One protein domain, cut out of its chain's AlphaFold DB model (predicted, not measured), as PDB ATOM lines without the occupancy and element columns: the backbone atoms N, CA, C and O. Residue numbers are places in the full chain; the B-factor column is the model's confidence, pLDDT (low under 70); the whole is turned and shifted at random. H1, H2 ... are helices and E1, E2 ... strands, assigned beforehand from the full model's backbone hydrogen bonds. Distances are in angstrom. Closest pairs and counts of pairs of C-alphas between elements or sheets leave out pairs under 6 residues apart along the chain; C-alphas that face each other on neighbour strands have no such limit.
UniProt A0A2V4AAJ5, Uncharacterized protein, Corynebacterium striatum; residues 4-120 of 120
ATOM      1  N   THR A   4      29.046  14.695  44.843       97.75
ATOM      2  CA  THR A   4      29.996  13.995  43.972       97.75
ATOM      3  C   THR A   4      30.085  14.682  42.621       97.75
ATOM      4  O   THR A   4      29.069  14.973  42.000       97.75
ATOM      5  N   PHE A   5      31.313  14.911  42.171       97.69
ATOM      6  CA  PHE A   5      31.651  15.561  40.914       97.69
ATOM      7  C   PHE A   5      32.171  14.521  39.930       97.69
ATOM      8  O   PHE A   5      33.086  13.760  40.264       97.69
ATOM      9  N   VAL A   6      31.606  14.508  38.728       93.62
ATOM     10  CA  VAL A   6      31.917  13.524  37.687       93.62
ATOM     11  C   VAL A   6      31.830  14.170  36.308       93.62
ATOM     12  O   VAL A   6      30.904  14.927  36.029       93.62
ATOM     13  N   SER A   7      32.805  13.889  35.449       91.44
ATOM     14  CA  SER A   7      32.777  14.279  34.039       91.44
ATOM     15  C   SER A   7      31.741  13.459  33.271       91.44
ATOM     16  O   SER A   7      31.586  12.260  33.501       91.44
ATOM     17  N   LEU A   8      31.043  14.093  32.325       83.38
ATOM     18  CA  LEU A   8      30.146  13.364  31.425       83.38
ATOM     19  C   LEU A   8      30.934  12.582  30.358       83.38
ATOM     20  O   LEU A   8      30.690  11.397  30.143       83.38
ATOM     21  N   ALA A   9      31.898  13.244  29.714       84.94
ATOM     22  CA  ALA A   9      32.764  12.645  28.698       84.94
ATOM     23  C   ALA A   9      34.246  12.755  29.078       84.94
ATOM     24  O   ALA A   9      34.961  11.755  29.114       84.94
ATOM     25  N   GLN A  10      34.706  13.974  29.362       90.44
ATOM     26  CA  GLN A  10      36.062  14.255  29.815       90.44
ATOM     27  C   GLN A  10      36.073  15.578  30.575       90.44
ATOM     28  O   GLN A  10      35.525  16.562  30.091       90.44
ATOM     29  N   ALA A  11      36.718  15.616  31.738       94.62
ATOM     30  CA  ALA A  11      36.842  16.851  32.496       94.62
ATOM     31  C   ALA A  11      37.815  17.847  31.848       94.62
ATOM     32  O   ALA A  11      38.882  17.478  31.335       94.62
ATOM     33  N   ASN A  12      37.532  19.139  32.012       94.56
ATOM     34  CA  ASN A  12      38.466  20.216  31.702       94.56
ATOM     35  C   ASN A  12      39.554  20.314  32.790       94.56
ATOM     36  O   ASN A  12      39.534  21.146  33.702       94.56
ATOM     37  N   MET A  13      40.532  19.407  32.706       95.25
ATOM     38  CA  MET A  13      41.617  19.275  33.684       95.25
ATOM     39  C   MET A  13      42.462  20.549  33.888       95.25
ATOM     40  O   MET A  13      42.873  20.790  35.030       95.25
ATOM     41  N   PRO A  14      42.761  21.372  32.858       94.69
ATOM     42  CA  PRO A  14      43.420  22.662  33.058       94.69
ATOM     43  C   PRO A  14      42.642  23.596  33.993       94.69
ATOM     44  O   PRO A  14      43.219  24.086  34.964       94.69
ATOM     45  N   ALA A  15      41.336  23.774  33.768       95.00
ATOM     46  CA  ALA A  15      40.501  24.628  34.611       95.00
ATOM     47  C   ALA A  15      40.412  24.101  36.051       95.00
ATOM     48  O   ALA A  15      40.588  24.852  37.009       95.00
ATOM     49  N   ILE A  16      40.230  22.789  36.217       96.25
ATOM     50  CA  ILE A  16      40.200  22.136  37.534       96.25
ATOM     51  C   ILE A  16      41.507  22.365  38.294       96.25
ATOM     52  O   ILE A  16      41.496  22.665  39.489       96.25
ATOM     53  N   ARG A  17      42.650  22.252  37.609       95.25
ATOM     54  CA  ARG A  17      43.961  22.493  38.215       95.25
ATOM     55  C   ARG A  17      44.068  23.920  38.741       95.25
ATOM     56  O   ARG A  17      44.509  24.093  39.872       95.25
ATOM     57  N   GLU A  18      43.674  24.918  37.959       95.69
ATOM     58  CA  GLU A  18      43.706  26.321  38.394       95.69
ATOM     59  C   GLU A  18      42.875  26.552  39.660       95.69
ATOM     60  O   GLU A  18      43.309  27.268  40.560       95.69
ATOM     61  N   ILE A  19      41.711  25.905  39.746       96.31
ATOM     62  CA  ILE A  19      40.777  26.036  40.866       96.31
ATOM     63  C   ILE A  19      41.295  25.327  42.127       96.31
ATOM     64  O   ILE A  19      41.179  25.862  43.227       96.31
ATOM     65  N   LEU A  20      41.862  24.124  41.989       96.25
ATOM     66  CA  LEU A  20      42.201  23.264  43.130       96.25
ATOM     67  C   LEU A  20      43.651  23.385  43.617       96.25
ATOM     68  O   LEU A  20      43.938  22.988  44.746       96.25
ATOM     69  N   VAL A  21      44.579  23.900  42.802       94.88
ATOM     70  CA  VAL A  21      45.989  24.114  43.197       94.88
ATOM     71  C   VAL A  21      46.148  24.968  44.463       94.88
ATOM     72  O   VAL A  21      47.005  24.622  45.275       94.88
ATOM     73  N   PRO A  22      45.360  26.039  44.683       94.38
ATOM     74  CA  PRO A  22      45.489  26.864  45.884       94.38
ATOM     75  C   PRO A  22      45.064  26.172  47.189       94.38
ATOM     76  O   PRO A  22      45.354  26.691  48.267       94.38
ATOM     77  N   LEU A  23      44.356  25.040  47.120       95.50
ATOM     78  CA  LEU A  23      43.788  24.394  48.302       95.50
ATOM     79  C   LEU A  23      44.826  23.516  49.028       95.50
ATOM     80  O   LEU A  23      45.560  22.766  48.374       95.50
ATOM     81  N   PRO A  24      44.871  23.551  50.377       96.00
ATOM     82  CA  PRO A  24      45.721  22.654  51.151       96.00
ATOM     83  C   PRO A  24      45.375  21.192  50.868       96.00
ATOM     84  O   PRO A  24      44.201  20.833  50.774       96.00
ATOM     85  N   ARG A  25      46.401  20.347  50.755       95.44
ATOM     86  CA  ARG A  25      46.262  18.929  50.411       95.44
ATOM     87  C   ARG A  25      46.862  18.034  51.487       95.44
ATOM     88  O   ARG A  25      47.971  18.294  51.946       95.44
ATOM     89  N   ASP A  26      46.163  16.947  51.790       95.75
ATOM     90  CA  ASP A  26      46.645  15.816  52.578       95.75
ATOM     91  C   ASP A  26      46.271  14.507  51.868       95.75
ATOM     92  O   ASP A  26      45.106  14.109  51.811       95.75
ATOM     93  N   GLY A  27      47.260  13.868  51.237       93.81
ATOM     94  CA  GLY A  27      47.032  12.695  50.395       93.81
ATOM     95  C   GLY A  27      46.024  12.972  49.272       93.81
ATOM     96  O   GLY A  27      46.255  13.830  48.415       93.81
ATOM     97  N   ILE A  28      44.915  12.228  49.281       94.94
ATOM     98  CA  ILE A  28      43.813  12.350  48.309       94.94
ATOM     99  C   ILE A  28      42.782  13.423  48.691       94.94
ATOM    100  O   ILE A  28      41.830  13.647  47.947       94.94
ATOM    101  N   PHE A  29      42.953  14.080  49.839       97.38
ATOM    102  CA  PHE A  29      42.017  15.075  50.345       97.38
ATOM    103  C   PHE A  29      42.525  16.498  50.123       97.38
ATOM    104  O   PHE A  29      43.692  16.814  50.356       97.38
ATOM    105  N   LEU A  30      41.613  17.378  49.723       97.56
ATOM    106  CA  LEU A  30      41.735  18.824  49.820       97.56
ATOM    107  C   LEU A  30      40.971  19.298  51.060       97.56
ATOM    108  O   LEU A  30      39.808  18.934  51.256       97.56
ATOM    109  N   LEU A  31      41.642  20.075  51.911       95.50
ATOM    110  CA  LEU A  31      41.195  20.366  53.271       95.50
ATOM    111  C   LEU A  31      41.196  21.865  53.563       95.50
ATOM    112  O   LEU A  31      42.207  22.547  53.409       95.50
ATOM    113  N   THR A  32      40.078  22.356  54.088       94.88
ATOM    114  CA  THR A  32      39.987  23.669  54.740       94.88
ATOM    115  C   THR A  32      39.269  23.524  56.086       94.88
ATOM    116  O   THR A  32      38.894  22.422  56.508       94.88
ATOM    117  N   SER A  33      39.047  24.640  56.788       94.62
ATOM    118  CA  SER A  33      38.234  24.647  58.010       94.62
ATOM    119  C   SER A  33      36.815  24.118  57.770       94.62
ATOM    120  O   SER A  33      36.263  23.454  58.645       94.62
ATOM    121  N   THR A  34      36.242  24.332  56.583       95.56
ATOM    122  CA  THR A  34      34.874  23.928  56.214       95.56
ATOM    123  C   THR A  34      34.829  22.727  55.272       95.56
ATOM    124  O   THR A  34      33.891  21.938  55.367       95.56
ATOM    125  N   LEU A  35      35.863  22.530  54.450       97.94
ATOM    126  CA  LEU A  35      35.872  21.573  53.345       97.94
ATOM    127  C   LEU A  35      36.682  20.302  53.653       97.94
ATOM    128  O   LEU A  35      37.805  20.366  54.157       97.94
ATOM    129  N   LEU A  36      36.117  19.150  53.291       98.25
ATOM    130  CA  LEU A  36      36.794  17.861  53.114       98.25
ATOM    131  C   LEU A  36      36.409  17.317  51.735       98.25
ATOM    132  O   LEU A  36      35.305  16.796  51.567       98.25
ATOM    133  N   LEU A  37      37.308  17.455  50.761       98.44
ATOM    134  CA  LEU A  37      37.089  17.061  49.370       98.44
ATOM    135  C   LEU A  37      38.069  15.953  48.981       98.44
ATOM    136  O   LEU A  37      39.259  16.202  48.821       98.44
ATOM    137  N   GLU A  38      37.576  14.732  48.827       98.19
ATOM    138  CA  GLU A  38      38.337  13.624  48.247       98.19
ATOM    139  C   GLU A  38      38.416  13.797  46.730       98.19
ATOM    140  O   GLU A  38      37.398  14.107  46.117       98.19
ATOM    141  N   THR A  39      39.581  13.612  46.103       97.38
ATOM    142  CA  THR A  39      39.717  13.814  44.654       97.38
ATOM    143  C   THR A  39      40.813  12.971  44.001       97.38
ATOM    144  O   THR A  39      41.850  12.679  44.593       97.38
ATOM    145  N   SER A  40      40.601  12.650  42.721       94.12
ATOM    146  CA  SER A  40      41.580  12.019  41.827       94.12
ATOM    147  C   SER A  40      42.755  12.931  41.425       94.12
ATOM    148  O   SER A  40      43.788  12.459  40.937       94.12
ATOM    149  N   PHE A  41      42.618  14.248  41.608       90.44
ATOM    150  CA  PHE A  41      43.627  15.240  41.240       90.44
ATOM    151  C   PHE A  41      44.785  15.296  42.268       90.44
ATOM    152  O   PHE A  41      44.533  15.313  43.479       90.44
ATOM    153  N   PRO A  42      46.064  15.411  41.831       85.69
ATOM    154  CA  PRO A  42      46.515  15.694  40.461       85.69
ATOM    155  C   PRO A  42      46.928  14.488  39.604       85.69
ATOM    156  O   PRO A  42      47.445  14.693  38.508       85.69
ATOM    157  N   GLY A  43      46.757  13.256  40.084       82.81
ATOM    158  CA  GLY A  43      47.361  12.070  39.462       82.81
ATOM    159  C   GLY A  43      46.555  11.419  38.336       82.81
ATOM    160  O   GLY A  43      47.084  10.559  37.632       82.81
ATOM    161  N   ALA A  44      45.288  11.789  38.170       86.94
ATOM    162  CA  ALA A  44      44.387  11.122  37.241       86.94
ATOM    163  C   ALA A  44      44.302  11.807  35.868       86.94
ATOM    164  O   ALA A  44      44.504  13.014  35.728       86.94
ATOM    165  N   ARG A  45      43.991  11.003  34.841       88.69
ATOM    166  CA  ARG A  45      43.707  11.482  33.474       88.69
ATOM    167  C   ARG A  45      42.362  12.196  33.367       88.69
ATOM    168  O   ARG A  45      42.189  12.994  32.455       88.69
ATOM    169  N   ASP A  46      41.455  11.874  34.278       93.44
ATOM    170  CA  ASP A  46      40.123  12.449  34.375       93.44
ATOM    171  C   ASP A  46      39.788  12.749  35.840       93.44
ATOM    172  O   ASP A  46      40.499  12.318  36.762       93.44
ATOM    173  N   PHE A  47      38.721  13.505  36.061       95.38
ATOM    174  CA  PHE A  47      38.381  14.028  37.369       95.38
ATOM    175  C   PHE A  47      37.206  13.299  38.014       95.38
ATOM    176  O   PHE A  47      36.129  13.178  37.440       95.38
ATOM    177  N   TYR A  48      37.404  12.900  39.266       95.06
ATOM    178  CA  TYR A  48      36.305  12.672  40.191       95.06
ATOM    179  C   TYR A  48      36.619  13.384  41.501       95.06
ATOM    180  O   TYR A  48      37.790  13.537  41.887       95.06
ATOM    181  N   ALA A  49      35.572  13.790  42.209       97.94
ATOM    182  CA  ALA A  49      35.709  14.230  43.584       97.94
ATOM    183  C   ALA A  49      34.441  13.979  44.394       97.94
ATOM    184  O   ALA A  49      33.350  13.958  43.839       97.94
ATOM    185  N   THR A  50      34.587  13.826  45.708       98.50
ATOM    186  CA  THR A  50      33.462  13.782  46.650       98.50
ATOM    187  C   THR A  50      33.711  14.762  47.789       98.50
ATOM    188  O   THR A  50      34.694  14.646  48.525       98.50
ATOM    189  N   ALA A  51      32.827  15.745  47.943       98.38
ATOM    190  CA  ALA A  51      32.829  16.665  49.071       98.38
ATOM    191  C   ALA A  51      32.078  16.022  50.242       98.38
ATOM    192  O   ALA A  51      30.854  16.095  50.324       98.38
ATOM    193  N   TRP A  52      32.811  15.388  51.156       97.88
ATOM    194  CA  TRP A  52      32.256  14.704  52.329       97.88
ATOM    195  C   TRP A  52      31.766  15.669  53.412       97.88
ATOM    196  O   TRP A  52      30.863  15.349  54.185       97.88
ATOM    197  N   ARG A  53      32.377  16.854  53.479       97.56
ATOM    198  CA  ARG A  53      32.036  17.933  54.409       97.56
ATOM    199  C   ARG A  53      32.281  19.265  53.720       97.56
ATOM    200  O   ARG A  53      33.309  19.418  53.066       97.56
ATOM    201  N   TYR A  54      31.354  20.197  53.879       97.56
ATOM    202  CA  TYR A  54      31.430  21.549  53.332       97.56
ATOM    203  C   TYR A  54      30.453  22.470  54.064       97.56
ATOM    204  O   TYR A  54      29.522  22.011  54.730       97.56
ATOM    205  N   ALA A  55      30.663  23.772  53.930       96.75
ATOM    206  CA  ALA A  55      29.707  24.812  54.273       96.75
ATOM    207  C   ALA A  55      29.029  25.351  53.006       96.75
ATOM    208  O   ALA A  55      29.561  25.248  51.906       96.75
ATOM    209  N   TYR A  56      27.878  26.009  53.150       95.31
ATOM    210  CA  TYR A  56      27.183  26.652  52.024       95.31
ATOM    211  C   TYR A  56      27.990  27.770  51.340       95.31
ATOM    212  O   TYR A  56      27.678  28.162  50.216       95.31
ATOM    213  N   SER A  57      29.020  28.300  52.005       95.06
ATOM    214  CA  SER A  57      29.990  29.214  51.395       95.06
ATOM    215  C   SER A  57      30.881  28.519  50.361       95.06
ATOM    216  O   SER A  57      31.334  29.165  49.427       95.06
ATOM    217  N   ASP A  58      31.092  27.206  50.481       97.06
ATOM    218  CA  ASP A  58      31.914  26.432  49.544       97.06
ATOM    219  C   ASP A  58      31.193  26.203  48.195       97.06
ATOM    220  O   ASP A  58      31.813  25.772  47.226       97.06
ATOM    221  N   CYS A  59      29.900  26.548  48.082       96.50
ATOM    222  CA  CYS A  59      29.148  26.472  46.824       96.50
ATOM    223  C   CYS A  59      29.738  27.353  45.713       96.50
ATOM    224  O   CYS A  59      29.600  27.003  44.547       96.50
ATOM    225  N   GLU A  60      30.441  28.443  46.036       96.00
ATOM    226  CA  GLU A  60      31.164  29.236  45.027       96.00
ATOM    227  C   GLU A  60      32.286  28.421  44.370       96.00
ATOM    228  O   GLU A  60      32.410  28.393  43.143       96.00
ATOM    229  N   LEU A  61      33.058  27.691  45.181       96.94
ATOM    230  CA  LEU A  61      34.085  26.770  44.699       96.94
ATOM    231  C   LEU A  61      33.459  25.646  43.869       96.94
ATOM    232  O   LEU A  61      33.975  25.316  42.806       96.94
ATOM    233  N   PHE A  62      32.354  25.063  44.336       97.75
ATOM    234  CA  PHE A  62      31.691  23.951  43.649       97.75
ATOM    235  C   PHE A  62      31.072  24.360  42.320       97.75
ATOM    236  O   PHE A  62      31.209  23.624  41.347       97.75
ATOM    237  N   PHE A  63      30.445  25.535  42.265       96.88
ATOM    238  CA  PHE A  63      29.912  26.076  41.026       96.88
ATOM    239  C   PHE A  63      31.035  26.285  40.015       96.88
ATOM    240  O   PHE A  63      30.954  25.754  38.915       96.88
ATOM    241  N   ALA A  64      32.115  26.971  40.409       95.94
ATOM    242  CA  ALA A  64      33.262  27.197  39.534       95.94
ATOM    243  C   ALA A  64      33.914  25.885  39.080       95.94
ATOM    244  O   ALA A  64      34.289  25.756  37.916       95.94
ATOM    245  N   LEU A  65      34.049  24.912  39.987       96.56
ATOM    246  CA  LEU A  65      34.615  23.602  39.683       96.56
ATOM    247  C   LEU A  65      33.752  22.844  38.672       96.56
ATOM    248  O   LEU A  65      34.296  22.281  37.730       96.56
ATOM    249  N   ALA A  66      32.430  22.847  38.842       96.06
ATOM    250  CA  ALA A  66      31.516  22.145  37.953       96.06
ATOM    251  C   ALA A  66      31.369  22.831  36.591       96.06
ATOM    252  O   ALA A  66      31.509  22.175  35.563       96.06
ATOM    253  N   SER A  67      31.157  24.148  36.567       94.62
ATOM    254  CA  SER A  67      30.936  24.883  35.319       94.62
ATOM    255  C   SER A  67      32.193  24.979  34.462       94.62
ATOM    256  O   SER A  67      32.129  24.773  33.257       94.62
ATOM    257  N   ARG A  68      33.357  25.245  35.066       94.38
ATOM    258  CA  ARG A  68      34.621  25.371  34.323       94.38
ATOM    259  C   ARG A  68      35.333  24.041  34.138       94.38
ATOM    260  O   ARG A  68      36.134  23.914  33.221       94.38
ATOM    261  N   GLY A  69      35.107  23.090  35.041       94.75
ATOM    262  CA  GLY A  69      35.656  21.739  34.957       94.75
ATOM    263  C   GLY A  69      34.844  20.803  34.068       94.75
ATOM    264  O   GLY A  69      35.314  19.695  33.818       94.75
ATOM    265  N   GLU A  70      33.673  21.245  33.598       94.19
ATOM    266  CA  GLU A  70      32.756  20.472  32.751       94.19
ATOM    267  C   GLU A  70      32.283  19.196  33.469       94.19
ATOM    268  O   GLU A  70      32.386  18.070  32.976       94.19
ATOM    269  N   LEU A  71      31.836  19.386  34.715       94.88
ATOM    270  CA  LEU A  71      31.456  18.314  35.629       94.88
ATOM    271  C   LEU A  71      29.977  18.413  35.985       94.88
ATOM    272  O   LEU A  71      29.445  19.487  36.271       94.88
ATOM    273  N   LEU A  72      29.348  17.252  36.082       94.69
ATOM    274  CA  LEU A  72      28.071  17.081  36.751       94.69
ATOM    275  C   LEU A  72      28.300  17.025  38.261       94.69
ATOM    276  O   LEU A  72      29.264  16.413  38.730       94.69
ATOM    277  N   ILE A  73      27.382  17.618  39.022       96.06
ATOM    278  CA  ILE A  73      27.284  17.399  40.467       96.06
ATOM    279  C   ILE A  73      26.135  16.429  40.705       96.06
ATOM    280  O   ILE A  73      25.045  16.612  40.173       96.06
ATOM    281  N   THR A  74      26.351  15.413  41.523       94.31
ATOM    282  CA  THR A  74      25.300  14.486  41.945       94.31
ATOM    283  C   THR A  74      25.068  14.610  43.441       94.31
ATOM    284  O   THR A  74      26.015  14.745  44.227       94.31
ATOM    285  N   VAL A  75      23.792  14.619  43.814       94.19
ATOM    286  CA  VAL A  75      23.319  14.779  45.185       94.19
ATOM    287  C   VAL A  75      21.999  14.027  45.336       94.19
ATOM    288  O   VAL A  75      21.043  14.306  44.621       94.19
ATOM    289  N   ASP A  76      21.953  13.034  46.223       90.38
ATOM    290  CA  ASP A  76      20.828  12.096  46.349       90.38
ATOM    291  C   ASP A  76      20.364  11.506  44.996       90.38
ATOM    292  O   ASP A  76      21.102  10.755  44.360       90.38
ATOM    293  N   ASP A  77      19.139  11.825  44.562       88.31
ATOM    294  CA  ASP A  77      18.514  11.427  43.295       88.31
ATOM    295  C   ASP A  77      18.582  12.525  42.214       88.31
ATOM    296  O   ASP A  77      17.912  12.430  41.178       88.31
ATOM    297  N   ALA A  78      19.349  13.587  42.463       91.62
ATOM    298  CA  ALA A  78      19.458  14.747  41.598       91.62
ATOM    299  C   ALA A  78      20.828  14.865  40.924       91.62
ATOM    300  O   ALA A  78      21.879  14.567  41.500       91.62
ATOM    301  N   VAL A  79      20.792  15.368  39.692       92.88
ATOM    302  CA  VAL A  79      21.963  15.773  38.920       92.88
ATOM    303  C   VAL A  79      21.878  17.274  38.683       92.88
ATOM    304  O   VAL A  79      20.891  17.776  38.145       92.88
ATOM    305  N   LEU A  80      22.909  17.995  39.106       93.56
ATOM    306  CA  LEU A  80      23.024  19.435  38.945       93.56
ATOM    307  C   LEU A  80      24.017  19.725  37.826       93.56
ATOM    308  O   LEU A  80      25.147  19.228  37.825       93.56
ATOM    309  N   VAL A  81      23.583  20.555  36.890       92.81
ATOM    310  CA  VAL A  81      24.353  20.963  35.720       92.81
ATOM    311  C   VAL A  81      24.647  22.440  35.884       92.81
ATOM    312  O   VAL A  81      23.800  23.292  35.610       92.81
ATOM    313  N   CYS A  82      25.842  22.741  36.379       92.44
ATOM    314  CA  CYS A  82      26.298  24.115  36.510       92.44
ATOM    315  C   CYS A  82      26.719  24.625  35.131       92.44
ATOM    316  O   CYS A  82      27.715  24.154  34.574       92.44
ATOM    317  N   VAL A  83      25.973  25.580  34.586       86.25
ATOM    318  CA  VAL A  83      26.262  26.203  33.294       86.25
ATOM    319  C   VAL A  83      26.701  27.642  33.513       86.25
ATOM    320  O   VAL A  83      26.036  28.410  34.203       86.25
ATOM    321  N   ASP A  84      27.828  28.020  32.916       79.38
ATOM    322  CA  ASP A  84      28.125  29.434  32.703       79.38
ATOM    323  C   ASP A  84      27.301  29.878  31.494       79.38
ATOM    324  O   ASP A  84      27.530  29.408  30.379       79.38
ATOM    325  N   SER A  85      26.328  30.765  31.704       71.56
ATOM    326  CA  SER A  85      25.457  31.273  30.636       71.56
ATOM    327  C   SER A  85      26.228  31.959  29.501       71.56
ATOM    328  O   SER A  85      25.736  32.042  28.377       71.56
ATOM    329  N   SER A  86      27.459  32.398  29.767       73.62
ATOM    330  CA  SER A  86      28.364  32.978  28.777       73.62
ATOM    331  C   SER A  86      29.025  31.910  27.899       73.62
ATOM    332  O   SER A  86      29.318  32.174  26.734       73.62
ATOM    333  N   HIS A  87      29.283  30.720  28.454       70.31
ATOM    334  CA  HIS A  87      30.001  29.618  27.809       70.31
ATOM    335  C   HIS A  87      29.484  28.256  28.317       70.31
ATOM    336  O   HIS A  87      30.161  27.596  29.111       70.31
ATOM    337  N   PRO A  88      28.290  27.812  27.886       78.88
ATOM    338  CA  PRO A  88      27.771  26.511  28.285       78.88
ATOM    339  C   PRO A  88      28.646  25.397  27.695       78.88
ATOM    340  O   PRO A  88      28.881  25.360  26.487       78.88
ATOM    341  N   TRP A  89      29.129  24.491  28.547       84.25
ATOM    342  CA  TRP A  89      29.980  23.362  28.143       84.25
ATOM    343  C   TRP A  89      29.187  22.136  27.671       84.25
ATOM    344  O   TRP A  89      29.742  21.241  27.044       84.25
ATOM    345  N   THR A  90      27.882  22.103  27.944       80.31
ATOM    346  CA  THR A  90      26.959  21.060  27.490       80.31
ATOM    347  C   THR A  90      25.580  21.660  27.222       80.31
ATOM    348  O   THR A  90      25.263  22.762  27.682       80.31
ATOM    349  N   SER A  91      24.758  20.943  26.459       75.75
ATOM    350  CA  SER A  91      23.359  21.296  26.221       75.75
ATOM    351  C   SER A  91      22.426  20.528  27.161       75.75
ATOM    352  O   SER A  91      22.745  19.433  27.619       75.75
ATOM    353  N   TYR A  92      21.234  21.073  27.419       71.75
ATOM    354  CA  TYR A  92      20.220  20.375  28.220       71.75
ATOM    355  C   TYR A  92      19.844  19.004  27.630       71.75
ATOM    356  O   TYR A  92      19.632  18.053  28.376       71.75
ATOM    357  N   GLU A  93      19.784  18.899  26.299       76.62
ATOM    358  CA  GLU A  93      19.445  17.664  25.580       76.62
ATOM    359  C   GLU A  93      20.500  16.574  25.806       76.62
ATOM    360  O   GLU A  93      20.161  15.464  26.204       76.62
ATOM    361  N   GLU A  94      21.783  16.917  25.674       76.38
ATOM    362  CA  GLU A  94      22.897  15.982  25.882       76.38
ATOM    363  C   GLU A  94      22.943  15.430  27.314       76.38
ATOM    364  O   GLU A  94      23.167  14.236  27.529       76.38
ATOM    365  N   VAL A  95      22.687  16.288  28.304       74.88
ATOM    366  CA  VAL A  95      22.592  15.871  29.705       74.88
ATOM    367  C   VAL A  95      21.401  14.940  29.914       74.88
ATOM    368  O   VAL A  95      21.538  13.909  30.572       74.88
ATOM    369  N   PHE A  96      20.234  15.299  29.377       78.19
ATOM    370  CA  PHE A  96      19.014  14.515  29.543       78.19
ATOM    371  C   PHE A  96      19.158  13.117  28.934       78.19
ATOM    372  O   PHE A  96      18.823  12.131  29.588       78.19
ATOM    373  N   ASP A  97      19.732  13.019  27.735       78.56
ATOM    374  CA  ASP A  97      19.965  11.748  27.044       78.56
ATOM    375  C   ASP A  97      21.000  10.860  27.753       78.56
ATOM    376  O   ASP A  97      20.971   9.632  27.631       78.56
ATOM    377  N   SER A  98      21.906  11.466  28.523       73.12
ATOM    378  CA  SER A  98      22.978  10.758  29.228       73.12
ATOM    379  C   SER A  98      22.582  10.241  30.615       73.12
ATOM    380  O   SER A  98      23.307   9.435  31.205       73.12
ATOM    381  N   ILE A  99      21.448  10.685  31.163       74.25
ATOM    382  CA  ILE A  99      21.011  10.343  32.520       74.25
ATOM    383  C   ILE A  99      19.876   9.318  32.457       74.25
ATOM    384  O   ILE A  99      18.774   9.599  32.001       74.25
ATOM    385  N   ALA A 100      20.126   8.118  32.989       68.19
ATOM    386  CA  ALA A 100      19.144   7.029  32.987       68.19
ATOM    387  C   ALA A 100      17.900   7.318  33.852       68.19
ATOM    388  O   ALA A 100      16.803   6.850  33.542       68.19
ATOM    389  N   SER A 101      18.068   8.049  34.959       69.44
ATOM    390  CA  SER A 101      16.995   8.463  35.872       69.44
ATOM    391  C   SER A 101      17.501   9.523  36.848       69.44
ATOM    392  O   SER A 101      18.650   9.439  37.280       69.44
ATOM    393  N   GLY A 102      16.643  10.452  37.262       74.94
ATOM    394  CA  GLY A 102      16.960  11.447  38.290       74.94
ATOM    395  C   GLY A 102      16.347  12.807  37.983       74.94
ATOM    396  O   GLY A 102      15.888  13.059  36.867       74.94
ATOM    397  N   ARG A 103      16.309  13.686  38.983       88.69
ATOM    398  CA  ARG A 103      15.872  15.076  38.797       88.69
ATOM    399  C   ARG A 103      17.050  15.903  38.295       88.69
ATOM    400  O   ARG A 103      18.084  15.953  38.953       88.69
ATOM    401  N   ILE A 104      16.896  16.543  37.141       90.00
ATOM    402  CA  ILE A 104      17.941  17.390  36.560       90.00
ATOM    403  C   ILE A 104      17.647  18.841  36.919       90.00
ATOM    404  O   ILE A 104      16.549  19.336  36.665       90.00
ATOM    405  N   PHE A 105      18.640  19.521  37.483       91.25
ATOM    406  CA  PHE A 105      18.586  20.951  37.756       91.25
ATOM    407  C   PHE A 105      19.683  21.655  36.967       91.25
ATOM    408  O   PHE A 105      20.865  21.361  37.137       91.25
ATOM    409  N   VAL A 106      19.292  22.604  36.119       90.75
ATOM    410  CA  VAL A 106      20.237  23.546  35.514       90.75
ATOM    411  C   VAL A 106      20.481  24.663  36.518       90.75
ATOM    412  O   VAL A 106      19.536  25.237  37.057       90.75
ATOM    413  N   VAL A 107      21.750  24.928  36.797       92.62
ATOM    414  CA  VAL A 107      22.189  25.870  37.821       92.62
ATOM    415  C   VAL A 107      23.060  26.924  37.152       92.62
ATOM    416  O   VAL A 107      24.089  26.595  36.570       92.62
ATOM    417  N   GLU A 108      22.639  28.185  37.215       91.38
ATOM    418  CA  GLU A 108      23.265  29.281  36.455       91.38
ATOM    419  C   GLU A 108      24.266  30.102  37.282       91.38
ATOM    420  O   GLU A 108      25.090  30.822  36.722       91.38
ATOM    421  N   ASP A 109      24.231  29.974  38.611       93.12
ATOM    422  CA  ASP A 109      25.167  30.629  39.521       93.12
ATOM    423  C   ASP A 109      25.330  29.868  40.855       93.12
ATOM    424  O   ASP A 109      24.673  28.859  41.136       93.12
ATOM    425  N   ALA A 110      26.253  30.351  41.690       94.12
ATOM    426  CA  ALA A 110      26.565  29.744  42.980       94.12
ATOM    427  C   ALA A 110      25.449  29.899  44.031       94.12
ATOM    428  O   ALA A 110      25.368  29.073  44.946       94.12
ATOM    429  N   ASP A 111      24.600  30.924  43.926       94.62
ATOM    430  CA  ASP A 111      23.488  31.137  44.854       94.62
ATOM    431  C   ASP A 111      22.357  30.144  44.560       94.62
ATOM    432  O   ASP A 111      21.867  29.485  45.478       94.62
ATOM    433  N   ALA A 112      22.038  29.932  43.282       94.19
ATOM    434  CA  ALA A 112      21.142  28.881  42.824       94.19
ATOM    435  C   ALA A 112      21.660  27.493  43.230       94.19
ATOM    436  O   ALA A 112      20.893  26.680  43.749       94.19
ATOM    437  N   LEU A 113      22.970  27.233  43.085       95.81
ATOM    438  CA  LEU A 113      23.573  25.981  43.557       95.81
ATOM    439  C   LEU A 113      23.345  25.797  45.056       95.81
ATOM    440  O   LEU A 113      22.930  24.730  45.507       95.81
ATOM    441  N   ARG A 114      23.619  26.846  45.833       96.12
ATOM    442  CA  ARG A 114      23.465  26.834  47.285       96.12
ATOM    443  C   ARG A 114      22.026  26.541  47.684       96.12
ATOM    444  O   ARG A 114      21.803  25.779  48.622       96.12
ATOM    445  N   ASP A 115      21.062  27.143  47.002       94.62
ATOM    446  CA  ASP A 115      19.653  26.940  47.301       94.62
ATOM    447  C   ASP A 115      19.188  25.533  46.941       94.62
ATOM    448  O   ASP A 115      18.498  24.925  47.754       94.62
ATOM    449  N   VAL A 116      19.634  24.951  45.824       92.81
ATOM    450  CA  VAL A 116      19.352  23.538  45.529       92.81
ATOM    451  C   VAL A 116      19.969  22.629  46.595       92.81
ATOM    452  O   VAL A 116      19.266  21.807  47.175       92.81
ATOM    453  N   VAL A 117      21.242  22.830  46.948       93.31
ATOM    454  CA  VAL A 117      21.953  22.003  47.941       93.31
ATOM    455  C   VAL A 117      21.343  22.089  49.348       93.31
ATOM    456  O   VAL A 117      21.470  21.139  50.105       93.31
ATOM    457  N   LYS A 118      20.673  23.188  49.725       92.44
ATOM    458  CA  LYS A 118      19.958  23.304  51.019       92.44
ATOM    459  C   LYS A 118      18.692  22.448  51.109       92.44
ATOM    460  O   LYS A 118      18.215  22.208  52.217       92.44
ATOM    461  N   HIS A 119      18.086  22.117  49.970       88.75
ATOM    462  CA  HIS A 119      16.817  21.382  49.896       88.75
ATOM    463  C   HIS A 119      17.007  19.881  49.658       88.75
ATOM    464  O   HIS A 119      16.025  19.153  49.499       88.75
ATOM    465  N   HIS A 120      18.262  19.448  49.652       84.50
ATOM    466  CA  HIS A 120      18.708  18.070  49.715       84.50
ATOM    467  C   HIS A 120      19.460  17.896  51.054       84.50
ATOM    468  O   HIS A 120      19.453  16.794  51.639       84.50
TER     469      HIS A 120
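AT A GLANCE: This is residues 4 to 120 of the 120 residues of an uncharacterized protein of Corynebacterium striatum (UniProt A0A2V4AAJ5). A strongly twisted wall of seven strands has H2 and H4 packed over one face; H1 packs on H2, while H3 only grazes the sheet near E7. The printed part has 117 residues, with four named helices and seven named strands in the order E1 H1 E2 E3 E4 H2 E5 E6 H3 E7 H4. The mixed sheet runs E2 E3 E4 E1 E5 E6 E7, and the class is mixed, helices and strands. The whole is compact, with a radius of gyration of the C-alphas of 13.4 A and spans of 38 by 31 by 27 A.

HOW THE PARTS SIT: Begin at E1, residues 4 to 7, an inner strand antiparallel to E4, residues 48 to 53, with N 5 and O 49 at 2.8 A, and to E5, residues 71 to 75, with N 6 and O 72 at 3.0 A. Next, H1, residues 13 to 20, touches H2, residues 56 to 69, at a shallow tilt of 17 degrees, opposite ways; their closest C-alphas are those of Ile 16 and Gly 69, 5.2 A. Edge strand E2, residues 29 to 31, E3, residues 36 to 39, and E4 form a meander, each strand the antiparallel neighbour of the one before; look for N 30 and O 37 at 2.8 A and N 38 and O 50 at 2.9 A. E4, H2 and E5 form a split strand-helix-strand unit, with E1 between its strands and a right-handed crossover. The hairpin of E5 and E6, residues 78 to 82, has N 73 and O 80 at 3.0 A. H3, residues 92 to 98, only grazes the sheet with residues 92 to 96. E6, H3 and edge strand E7, residues 103 to 107, form a strand-helix-strand unit with a right-handed crossover; parallel E6 and E7 have N 79 and O 103 at 2.9 A. H4, residues 110 to 118, and H2 lie on the same face in two layers, helices over a sheet, at heights over the sheet of 9.5 A and 7.3 A. They touch at a steep tilt of 62 degrees, closest at the C-alphas of Glu 60 and Ala 110, 5.1 A. O i to N i+4 pairs are within hydrogen-bond range throughout H1, H3 and H4, and in 8 of 10 in H2.

IN THESE COORDINATES: Find C-alpha 4 at (29.996, 13.995, 43.972), where E1 begins. H2 runs 19.7 A from C-alpha 56 at (27.183, 26.652, 52.024); E4 spans 15.7 A and E5 13.0 A. H4 ends at C-alpha 118, (19.958, 23.304, 51.019).

THE WHOLE: The C-alphas farthest apart, of Asp 26 and Glu 93, are 38.4 A apart. The printed part has no cut and no long link; residues 100 to 101 are under pLDDT 70.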